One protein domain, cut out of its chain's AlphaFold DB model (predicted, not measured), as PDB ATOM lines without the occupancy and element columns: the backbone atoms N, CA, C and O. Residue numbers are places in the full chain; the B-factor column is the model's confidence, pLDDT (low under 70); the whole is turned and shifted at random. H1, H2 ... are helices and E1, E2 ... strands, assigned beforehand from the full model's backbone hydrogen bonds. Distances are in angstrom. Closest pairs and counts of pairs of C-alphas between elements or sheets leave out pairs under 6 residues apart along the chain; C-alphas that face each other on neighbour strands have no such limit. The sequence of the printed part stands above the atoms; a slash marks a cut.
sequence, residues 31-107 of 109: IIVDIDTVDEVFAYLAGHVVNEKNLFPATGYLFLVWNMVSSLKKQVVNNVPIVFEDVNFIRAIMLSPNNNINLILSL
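Overview. This is residues 31 to 107 of the 109 residues of the protein "PKS_DH domain-containing protein" of Solenopsis invicta (UniProt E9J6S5). A two-stranded antiparallel ribbon, E1 and E2, has helix H2 over it through residues 61 to 68; short helix H1 lies off beyond the end of E1, and a long loop, residues 73 to 100, sweeps from H2 to E2. The printed part has 77 residues, in order E1, H1, H2, E2, a mixed class with under half in named elements. It is only just compact, close to loose, radius of gyration of the C-alphas 13.3 A, spans 36 by 28 by 20 A.

Arrangement. Start at E1, residues 31 to 35, antiparallel to E2, residues 101 to 106, at 158 degrees; N 33 and O 103 are 2.8 A apart, within hydrogen-bond range. H1, residues 43 to 47, is apart from E2 and from H2, residues 58 to 72. The closest C-alphas of H2 and E2, Val 65 and Leu 105, are 7.0 A apart. O i to N i+4 pairs within range are 10 of 11 in H2 and 0 of 1 in H1, where 2 of 2 O i to N i+3 pairs are.

Along the chain. Find C-alpha 31 at (9.980, -4.249, -11.267), where E1 begins. H2 runs 22.1 A from C-alpha 58 to C-alpha 72, and E2 runs 16.1 A from C-alpha 101 to C-alpha 106 at (8.551, -10.317, -13.476).

Size, cuts and confidence. The farthest C-alphas, Glu 52 and Lys 74, are 38.8 A apart. The H2 to E2 link is long. The printed part has no cut, and no printed residue is under 70 in pLDDT.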
ATOM      1  N   ILE A  31       9.640  -5.248 -12.277       87.75
ATOM      2  CA  ILE A  31       9.980  -4.249 -11.267       87.75
ATOM      3  C   ILE A  31      11.188  -4.722 -10.464       87.75
ATOM      4  O   ILE A  31      11.361  -5.916 -10.228       87.75
ATOM      5  N   ILE A  32      12.006  -3.767 -10.033       90.62
ATOM      6  CA  ILE A  32      13.131  -4.005  -9.130       90.62
ATOM      7  C   ILE A  32      12.721  -3.494  -7.750       90.62
ATOM      8  O   ILE A  32      12.174  -2.396  -7.633       90.62
ATOM      9  N   VAL A  33      12.944  -4.310  -6.726       92.56
ATOM     10  CA  VAL A  33      12.709  -3.965  -5.325       92.56
ATOM     11  C   VAL A  33      14.028  -4.084  -4.586       92.56
ATOM     12  O   VAL A  33      14.548  -5.189  -4.428       92.56
ATOM     13  N   ASP A  34      14.533  -2.946  -4.130       93.56
ATOM     14  CA  ASP A  34      15.754  -2.856  -3.339       93.56
ATOM     15  C   ASP A  34      15.371  -2.928  -1.856       93.56
ATOM     16  O   ASP A  34      14.589  -2.114  -1.368       93.56
ATOM     17  N   ILE A  35      15.874  -3.943  -1.159       93.56
ATOM     18  CA  ILE A  35      15.570  -4.245   0.240       93.56
ATOM     19  C   ILE A  35      16.825  -4.015   1.069       93.56
ATOM     20  O   ILE A  35      17.840  -4.688   0.876       93.56
ATOM     21  N   ASP A  36      16.721  -3.111   2.035       93.06
ATOM     22  CA  ASP A  36      17.776  -2.795   2.989       93.06
ATOM     23  C   ASP A  36      17.188  -2.772   4.400       93.06
ATOM     24  O   ASP A  36      16.312  -1.971   4.698       93.06
ATOM     25  N   THR A  37      17.666  -3.640   5.293       92.50
ATOM     26  CA  THR A  37      17.163  -3.702   6.678       92.50
ATOM     27  C   THR A  37      17.502  -2.472   7.528       92.50
ATOM     28  O   THR A  37      16.984  -2.353   8.636       92.50
ATOM     29  N   VAL A  38      18.374  -1.584   7.043       92.44
ATOM     30  CA  VAL A  38      18.682  -0.293   7.675       92.44
ATOM     31  C   VAL A  38      17.638   0.770   7.308       92.44
ATOM     32  O   VAL A  38      17.443   1.716   8.069       92.44
ATOM     33  N   ASP A  39      16.933   0.606   6.184       92.25
ATOM     34  CA  ASP A  39      15.820   1.472   5.797       92.25
ATOM     35  C   ASP A  39      14.619   1.234   6.730       92.25
ATOM     36  O   ASP A  39      14.186   0.097   6.934       92.25
ATOM     37  N   GLU A  40      14.051   2.316   7.274       92.00
ATOM     38  CA  GLU A  40      12.877   2.292   8.152       92.00
ATOM     39  C   GLU A  40      11.722   1.488   7.541       92.00
ATOM     40  O   GLU A  40      11.028   0.757   8.253       92.00
ATOM     41  N   VAL A  41      11.551   1.555   6.216       90.56
ATOM     42  CA  VAL A  41      10.447   0.862   5.550       90.56
ATOM     43  C   VAL A  41      10.618  -0.663   5.586       90.56
ATOM     44  O   VAL A  41       9.623  -1.383   5.618       90.56
ATOM     45  N   PHE A  42      11.850  -1.171   5.651       93.75
ATOM     46  CA  PHE A  42      12.168  -2.605   5.675       93.75
ATOM     47  C   PHE A  42      12.716  -3.096   7.023       93.75
ATOM     48  O   PHE A  42      12.900  -4.303   7.196       93.75
ATOM     49  N   ALA A  43      12.936  -2.209   7.996       93.12
ATOM     50  CA  ALA A  43      13.501  -2.531   9.308       93.12
ATOM     51  C   ALA A  43      12.732  -3.643  10.043       93.12
ATOM     52  O   ALA A  43      13.323  -4.441  10.772       93.12
ATOM     53  N   TYR A  44      11.423  -3.766   9.800       93.88
ATOM     54  CA  TYR A  44      10.593  -4.836  10.365       93.88
ATOM     55  C   TYR A  44      11.057  -6.247   9.960       93.88
ATOM     56  O   TYR A  44      10.821  -7.207  10.697       93.88
ATOM     57  N   LEU A  45      11.750  -6.395   8.825       95.12
ATOM     58  CA  LEU A  45      12.290  -7.677   8.371       95.12
ATOM     59  C   LEU A  45      13.384  -8.211   9.300       95.12
ATOM     60  O   LEU A  45      13.591  -9.420   9.338       95.12
ATOM     61  N   ALA A  46      14.033  -7.355  10.100       93.62
ATOM     62  CA  ALA A  46      15.007  -7.779  11.107       93.62
ATOM     63  C   ALA A  46      14.418  -8.738  12.160       93.62
ATOM     64  O   ALA A  46      15.161  -9.487  12.791       93.62
ATOM     65  N   GLY A  47      13.091  -8.743  12.334       93.56
ATOM     66  CA  GLY A  47      12.395  -9.630  13.263       93.56
ATOM     67  C   GLY A  47      12.167 -11.060  12.756       93.56
ATOM     68  O   GLY A  47      11.794 -11.920  13.552       93.56
ATOM     69  N   HIS A  48      12.376 -11.355  11.466       96.06
ATOM     70  CA  HIS A  48      12.108 -12.684  10.905       96.06
ATOM     71  C   HIS A  48      13.335 -13.609  11.011       96.06
ATOM     72  O   HIS A  48      14.056 -13.883  10.048       96.06
ATOM     73  N   VAL A  49      13.568 -14.106  12.226       96.69
ATOM     74  CA  VAL A  49      14.700 -14.982  12.554       96.69
ATOM     75  C   VAL A  49      14.260 -16.443  12.614       96.69
ATOM     76  O   VAL A  49      13.380 -16.810  13.389       96.69
ATOM     77  N   VAL A  50      14.918 -17.298  11.830       95.94
ATOM     78  CA  VAL A  50      14.702 -18.751  11.810       95.94
ATOM     79  C   VAL A  50      16.052 -19.439  11.955       95.94
ATOM     80  O   VAL A  50      16.969 -19.170  11.182       95.94
ATOM     81  N   ASN A  51      16.185 -20.335  12.938       94.88
ATOM     82  CA  ASN A  51      17.449 -21.014  13.254       94.88
ATOM     83  C   ASN A  51      18.624 -20.027  13.376       94.88
ATOM     84  O   ASN A  51      19.654 -20.204  12.726       94.88
ATOM     85  N   GLU A  52      18.421 -18.954  14.150       95.50
ATOM     86  CA  GLU A  52      19.403 -17.884  14.413       95.50
ATOM     87  C   GLU A  52      19.821 -17.062  13.180       95.50
ATOM     88  O   GLU A  52      20.702 -16.207  13.263       95.50
ATOM     89  N   LYS A  53      19.175 -17.271  12.029       95.06
ATOM     90  CA  LYS A  53      19.444 -16.537  10.791       95.06
ATOM     91  C   LYS A  53      18.277 -15.623  10.470       95.06
ATOM     92  O   LYS A  53      17.134 -16.071  10.424       95.06
ATOM     93  N   ASN A  54      18.571 -14.355  10.202       95.81
ATOM     94  CA  ASN A  54      17.584 -13.442   9.645       95.81
ATOM     95  C   ASN A  54      17.358 -13.815   8.175       95.81
ATOM     96  O   ASN A  54      18.256 -13.662   7.342       95.81
ATOM     97  N   LEU A  55      16.196 -14.385   7.874       96.56
ATOM     98  CA  LEU A  55      15.854 -14.842   6.532       96.56
ATOM     99  C   LEU A  55      14.750 -13.962   5.975       96.56
ATOM    100  O   LEU A  55      13.809 -13.624   6.684       96.56
ATOM    101  N   PHE A  56      14.805 -13.653   4.688       96.75
ATOM    102  CA  PHE A  56      13.673 -13.024   4.033       96.75
ATOM    103  C   PHE A  56      12.465 -13.982   4.073       96.75
ATOM    104  O   PHE A  56      12.601 -15.146   3.673       96.75
ATOM    105  N   PRO A  57      11.300 -13.539   4.576       96.75
ATOM    106  CA  PRO A  57      10.147 -14.408   4.759       96.75
ATOM    107  C   PRO A  57       9.563 -14.853   3.418       96.75
ATOM    108  O   PRO A  57       9.445 -14.067   2.479       96.75
ATOM    109  N   ALA A  58       9.099 -16.103   3.352       96.62
ATOM    110  CA  ALA A  58       8.419 -16.629   2.166       96.62
ATOM    111  C   ALA A  58       7.178 -15.791   1.794       96.62
ATOM    112  O   ALA A  58       6.938 -15.492   0.624       96.62
ATOM    113  N   THR A  59       6.435 -15.334   2.805       96.12
ATOM    114  CA  THR A  59       5.280 -14.436   2.653       96.12
ATOM    115  C   THR A  59       5.662 -13.062   2.100       96.12
ATOM    116  O   THR A  59       4.839 -12.428   1.444       96.12
ATOM    117  N   GLY A  60       6.913 -12.627   2.282       95.56
ATOM    118  CA  GLY A  60       7.437 -11.403   1.682       95.56
ATOM    119  C   GLY A  60       7.426 -11.467   0.156       95.56
ATOM    120  O   GLY A  60       6.990 -10.516  -0.484       95.56
ATOM    121  N   TYR A  61       7.809 -12.603  -0.443       96.12
ATOM    122  CA  TYR A  61       7.754 -12.760  -1.903       96.12
ATOM    123  C   TYR A  61       6.318 -12.666  -2.423       96.12
ATOM    124  O   TYR A  61       6.060 -11.969  -3.402       96.12
ATOM    125  N   LEU A  62       5.379 -13.330  -1.739       96.50
ATOM    126  CA  LEU A  62       3.960 -13.297  -2.099       96.50
ATOM    127  C   LEU A  62       3.412 -11.869  -2.034       96.50
ATOM    128  O   LEU A  62       2.764 -11.412  -2.973       96.50
ATOM    129  N   PHE A  63       3.728 -11.138  -0.963       95.38
ATOM    130  CA  PHE A  63       3.313  -9.747  -0.810       95.38
ATOM    131  C   PHE A  63       3.879  -8.852  -1.917       95.38
ATOM    132  O   PHE A  63       3.147  -8.039  -2.474       95.38
ATOM    133  N   LEU A  64       5.152  -9.014  -2.284       94.81
ATOM    134  CA  LEU A  64       5.766  -8.223  -3.351       94.81
ATOM    135  C   LEU A  64       5.100  -8.463  -4.716       94.81
ATOM    136  O   LEU A  64       4.817  -7.502  -5.433       94.81
ATOM    137  N   VAL A  65       4.792  -9.720  -5.051       94.62
ATOM    138  CA  VAL A  65       4.046 -10.063  -6.275       94.62
ATOM    139  C   VAL A  65       2.628  -9.497  -6.225       94.62
ATOM    140  O   VAL A  65       2.166  -8.892  -7.193       94.62
ATOM    141  N   TRP A  66       1.939  -9.629  -5.091       95.06
ATOM    142  CA  TRP A  66       0.600  -9.071  -4.918       95.06
ATOM    143  C   TRP A  66       0.602  -7.546  -5.070       95.06
ATOM    144  O   TRP A  66      -0.230  -6.990  -5.789       95.06
ATOM    145  N   ASN A  67       1.577  -6.864  -4.474       92.56
ATOM    146  CA  ASN A  67       1.761  -5.428  -4.613       92.56
ATOM    147  C   ASN A  67       2.013  -5.029  -6.072       92.56
ATOM    148  O   ASN A  67       1.347  -4.128  -6.570       92.56
ATOM    149  N   MET A  68       2.874  -5.753  -6.796       91.69
ATOM    150  CA  MET A  68       3.098  -5.536  -8.231       91.69
ATOM    151  C   MET A  68       1.799  -5.655  -9.042       91.69
ATOM    152  O   MET A  68       1.461  -4.754  -9.810       91.69
ATOM    153  N   VAL A  69       1.036  -6.738  -8.851       91.62
ATOM    154  CA  VAL A  69      -0.250  -6.963  -9.537       91.62
ATOM    155  C   VAL A  69      -1.264  -5.873  -9.184       91.62
ATOM    156  O   VAL A  69      -2.012  -5.412 -10.050       91.62
ATOM    157  N   SER A  70      -1.279  -5.426  -7.930       91.56
ATOM    158  CA  SER A  70      -2.189  -4.379  -7.461       91.56
ATOM    159  C   SER A  70      -1.859  -3.025  -8.083       91.56
ATOM    160  O   SER A  70      -2.754  -2.358  -8.610       91.56
ATOM    161  N   SER A  71      -0.571  -2.675  -8.146       88.56
ATOM    162  CA  SER A  71      -0.085  -1.481  -8.840       88.56
ATOM    163  C   SER A  71      -0.430  -1.510 -10.333       88.56
ATOM    164  O   SER A  71      -0.907  -0.503 -10.860       88.56
ATOM    165  N   LEU A  72      -0.298  -2.660 -11.012       86.75
ATOM    166  CA  LEU A  72      -0.723  -2.817 -12.414       86.75
ATOM    167  C   LEU A  72      -2.235  -2.596 -12.596       86.75
ATOM    168  O   LEU A  72      -2.659  -1.998 -13.586       86.75
ATOM    169  N   LYS A  73      -3.050  -3.016 -11.620       87.94
ATOM    170  CA  LYS A  73      -4.502  -2.766 -11.582       87.94
ATOM    171  C   LYS A  73      -4.879  -1.361 -11.095       87.94
ATOM    172  O   LYS A  73      -6.068  -1.045 -11.070       87.94
ATOM    173  N   LYS A  74      -3.904  -0.516 -10.730       89.44
ATOM    174  CA  LYS A  74      -4.103   0.819 -10.130       89.44
ATOM    175  C   LYS A  74      -4.988   0.778  -8.878       89.44
ATOM    176  O   LYS A  74      -5.809   1.666  -8.656       89.44
ATOM    177  N   GLN A  75      -4.834  -0.269  -8.076       89.44
ATOM    178  CA  GLN A  75      -5.567  -0.474  -6.832       89.44
ATOM    179  C   GLN A  75      -4.589  -0.705  -5.684       89.44
ATOM    180  O   GLN A  75      -3.469  -1.168  -5.881       89.44
ATOM    181  N   VAL A  76      -5.021  -0.385  -4.466       88.44
ATOM    182  CA  VAL A  76      -4.284  -0.774  -3.260       88.44
ATOM    183  C   VAL A  76      -4.392  -2.284  -3.051       88.44
ATOM    184  O   VAL A  76      -5.418  -2.874  -3.390       88.44
ATOM    185  N   VAL A  77      -3.356  -2.885  -2.460       87.88
ATOM    186  CA  VAL A  77      -3.244  -4.338  -2.222       87.88
ATOM    187  C   VAL A  77      -4.527  -4.930  -1.631       87.88
ATOM    188  O   VAL A  77      -5.069  -5.888  -2.172       87.88
ATOM    189  N   ASN A  78      -5.088  -4.283  -0.607       88.44
ATOM    190  CA  ASN A  78      -6.280  -4.751   0.108       88.44
ATOM    191  C   ASN A  78      -7.538  -4.893  -0.769       88.44
ATOM    192  O   ASN A  78      -8.449  -5.628  -0.404       88.44
ATOM    193  N   ASN A  79      -7.603  -4.207  -1.913       91.62
ATOM    194  CA  ASN A  79      -8.761  -4.244  -2.810       91.62
ATOM    195  C   ASN A  79      -8.604  -5.264  -3.944       91.62
ATOM    196  O   ASN A  79      -9.531  -5.462  -4.729       91.62
ATOM    197  N   VAL A  80      -7.440  -5.904  -4.051       91.62
ATOM    198  CA  VAL A  80      -7.133  -6.828  -5.139       91.62
ATOM    199  C   VAL A  80      -7.107  -8.242  -4.583       91.62
ATOM    200  O   VAL A  80      -6.079  -8.656  -4.065       91.62
ATOM    201  N   PRO A  81      -8.187  -9.029  -4.695       93.81
ATOM    202  CA  PRO A  81      -8.107 -10.437  -4.344       93.81
ATOM    203  C   PRO A  81      -7.114 -11.141  -5.279       93.81
ATOM    204  O   PRO A  81      -7.144 -10.947  -6.499       93.81
ATOM    205  N   ILE A  82      -6.236 -11.957  -4.700       91.75
ATOM    206  CA  ILE A  82      -5.255 -12.768  -5.420       91.75
ATOM    207  C   ILE A  82      -5.320 -14.210  -4.917       91.75
ATOM    208  O   ILE A  82      -5.582 -14.459  -3.741       91.75
ATOM    209  N   VAL A  83      -5.107 -15.161  -5.821       95.44
ATOM    210  CA  VAL A  83      -4.935 -16.576  -5.489       95.44
ATOM    211  C   VAL A  83      -3.553 -16.971  -5.984       95.44
ATOM    212  O   VAL A  83      -3.210 -16.702  -7.134       95.44
ATOM    213  N   PHE A  84      -2.761 -17.562  -5.096       95.81
ATOM    214  CA  PHE A  84      -1.463 -18.130  -5.425       95.81
ATOM    215  C   PHE A  84      -1.607 -19.646  -5.526       95.81
ATOM    216  O   PHE A  84      -2.043 -20.287  -4.571       95.81
ATOM    217  N   GLU A  85      -1.230 -20.207  -6.668       95.94
ATOM    218  CA  GLU A  85      -1.265 -21.644  -6.944       95.94
ATOM    219  C   GLU A  85       0.131 -22.088  -7.389       95.94
ATOM    220  O   GLU A  85       0.884 -21.290  -7.948       95.94
ATOM    221  N   ASP A  86       0.496 -23.333  -7.073       96.75
ATOM    222  CA  ASP A  86       1.758 -23.963  -7.490       96.75
ATOM    223  C   ASP A  86       3.034 -23.140  -7.202       96.75
ATOM    224  O   ASP A  86       4.015 -23.167  -7.948       96.75
ATOM    225  N   VAL A  87       3.049 -22.410  -6.079       96.25
ATOM    226  CA  VAL A  87       4.203 -21.596  -5.673       96.25
ATOM    227  C   VAL A  87       5.341 -22.475  -5.166       96.25
ATOM    228  O   VAL A  87       5.175 -23.257  -4.231       96.25
ATOM    229  N   ASN A  88       6.535 -22.263  -5.722       96.88
ATOM    230  CA  ASN A  88       7.755 -22.935  -5.293       96.88
ATOM    231  C   ASN A  88       8.824 -21.934  -4.821       96.88
ATOM    232  O   ASN A  88       9.255 -21.060  -5.575       96.88
ATOM    233  N   PHE A  89       9.291 -22.090  -3.582       96.25
ATOM    234  CA  PHE A  89      10.371 -21.282  -3.013       96.25
ATOM    235  C   PHE A  89      11.709 -22.005  -3.184       96.25
ATOM    236  O   PHE A  89      12.039 -22.919  -2.435       96.25
ATOM    237  N   ILE A  90      12.501 -21.571  -4.167       96.88
ATOM    238  CA  ILE A  90      13.732 -22.274  -4.566       96.88
ATOM    239  C   ILE A  90      14.865 -22.118  -3.542       96.88
ATOM    240  O   ILE A  90      15.655 -23.038  -3.340       96.88
ATOM    241  N   ARG A  91      14.980 -20.946  -2.904       95.19
ATOM    242  CA  ARG A  91      16.019 -20.670  -1.902       95.19
ATOM    243  C   ARG A  91      15.567 -19.647  -0.869       95.19
ATOM    244  O   ARG A  91      14.830 -18.715  -1.188       95.19
ATOM    245  N   ALA A  92      16.085 -19.782   0.348       95.25
ATOM    246  CA  ALA A  92      16.025 -18.719   1.343       95.25
ATOM    247  C   ALA A  92      17.078 -17.643   1.032       95.25
ATOM    248  O   ALA A  92      18.164 -17.951   0.537       95.25
ATOM    249  N   ILE A  93      16.763 -16.388   1.347       95.81
ATOM    250  CA  ILE A  93      17.710 -15.273   1.270       95.81
ATOM    251  C   ILE A  93      18.041 -14.851   2.695       95.81
ATOM    252  O   ILE A  93      17.135 -14.647   3.495       95.81
ATOM    253  N   MET A  94      19.327 -14.737   3.011       95.81
ATOM    254  CA  MET A  94      19.782 -14.241   4.305       95.81
ATOM    255  C   MET A  94      19.899 -12.719   4.260       95.81
ATOM    256  O   MET A  94      20.580 -12.168   3.393       95.81
ATOM    257  N   LEU A  95      19.236 -12.060   5.202       94.94
ATOM    258  CA  LEU A  95      19.272 -10.617   5.393       94.94
ATOM    259  C   LEU A  95      20.412 -10.263   6.355       94.94
ATOM    260  O   LEU A  95      20.639 -10.964   7.344       94.94
ATOM    261  N   SER A  96      21.118  -9.164   6.098       91.19
ATOM    262  CA  SER A  96      22.063  -8.595   7.060       91.19
ATOM    263  C   SER A  96      22.146  -7.073   6.903       91.19
ATOM    264  O   SER A  96      21.955  -6.581   5.794       91.19
ATOM    265  N   PRO A  97      22.494  -6.320   7.964       87.50
ATOM    266  CA  PRO A  97      22.652  -4.861   7.880       87.50
ATOM    267  C   PRO A  97      23.744  -4.396   6.906       87.50
ATOM    268  O   PRO A  97      23.804  -3.225   6.561       87.50
ATOM    269  N   ASN A  98      24.627  -5.307   6.490       86.62
ATOM    270  CA  ASN A  98      25.726  -5.026   5.568       86.62
ATOM    271  C   ASN A  98      25.406  -5.479   4.132       86.62
ATOM    272  O   ASN A  98      26.298  -5.472   3.285       86.62
ATOM    273  N   ASN A  99      24.186  -5.963   3.874       84.88
ATOM    274  CA  ASN A  99      23.793  -6.539   2.596       84.88
ATOM    275  C   ASN A  99      22.429  -6.015   2.145       84.88
ATOM    276  O   ASN A  99      21.400  -6.354   2.731       84.88
ATOM    277  N   ASN A 100      22.437  -5.303   1.023       88.75
ATOM    278  CA  ASN A 100      21.224  -4.863   0.350       88.75
ATOM    279  C   ASN A 100      20.859  -5.890  -0.720       88.75
ATOM    280  O   ASN A 100      21.720  -6.393  -1.446       88.75
ATOM    281  N   ILE A 101      19.576  -6.217  -0.818       92.62
ATOM    282  CA  ILE A 101      19.082  -7.250  -1.724       92.62
ATOM    283  C   ILE A 101      18.220  -6.607  -2.790       92.62
ATOM    284  O   ILE A 101      17.211  -5.989  -2.478       92.62
ATOM    285  N   ASN A 102      18.563  -6.862  -4.047       93.00
ATOM    286  CA  ASN A 102      17.758  -6.425  -5.179       93.00
ATOM    287  C   ASN A 102      16.971  -7.622  -5.709       93.00
ATOM    288  O   ASN A 102      17.548  -8.611  -6.175       93.00
ATOM    289  N   LEU A 103      15.647  -7.547  -5.612       93.88
ATOM    290  CA  LEU A 103      14.732  -8.538  -6.162       93.88
ATOM    291  C   LEU A 103      14.157  -8.028  -7.476       93.88
ATOM    292  O   LEU A 103      13.598  -6.937  -7.533       93.88
ATOM    293  N   ILE A 104      14.254  -8.848  -8.518       93.06
ATOM    294  CA  ILE A 104      13.604  -8.591  -9.800       93.06
ATOM    295  C   ILE A 104      12.326  -9.419  -9.834       93.06
ATOM    296  O   ILE A 104      12.366 -10.649  -9.776       93.06
ATOM    297  N   LEU A 105      11.191  -8.740  -9.913       93.19
ATOM    298  CA  LEU A 105       9.878  -9.354 -10.034       93.19
ATOM    299  C   LEU A 105       9.442  -9.208 -11.478       93.19
ATOM    300  O   LEU A 105       9.433  -8.097 -11.999       93.19
ATOM    301  N   SER A 106       9.069 -10.313 -12.112       91.88
ATOM    302  CA  SER A 106       8.551 -10.317 -13.476       91.88
ATOM    303  C   SER A 106       7.199 -11.015 -13.532       91.88
ATOM    304  O   SER A 106       6.953 -11.980 -12.810       91.88
ATOM    305  N   LEU A 107       6.314 -10.499 -14.382       88.38
ATOM    306  CA  LEU A 107       5.020 -11.098 -14.679       88.38
ATOM    307  C   LEU A 107       5.009 -11.537 -16.143       88.38
ATOM    308  O   LEU A 107       5.142 -10.711 -17.047       88.38
TER     309      LEU A 107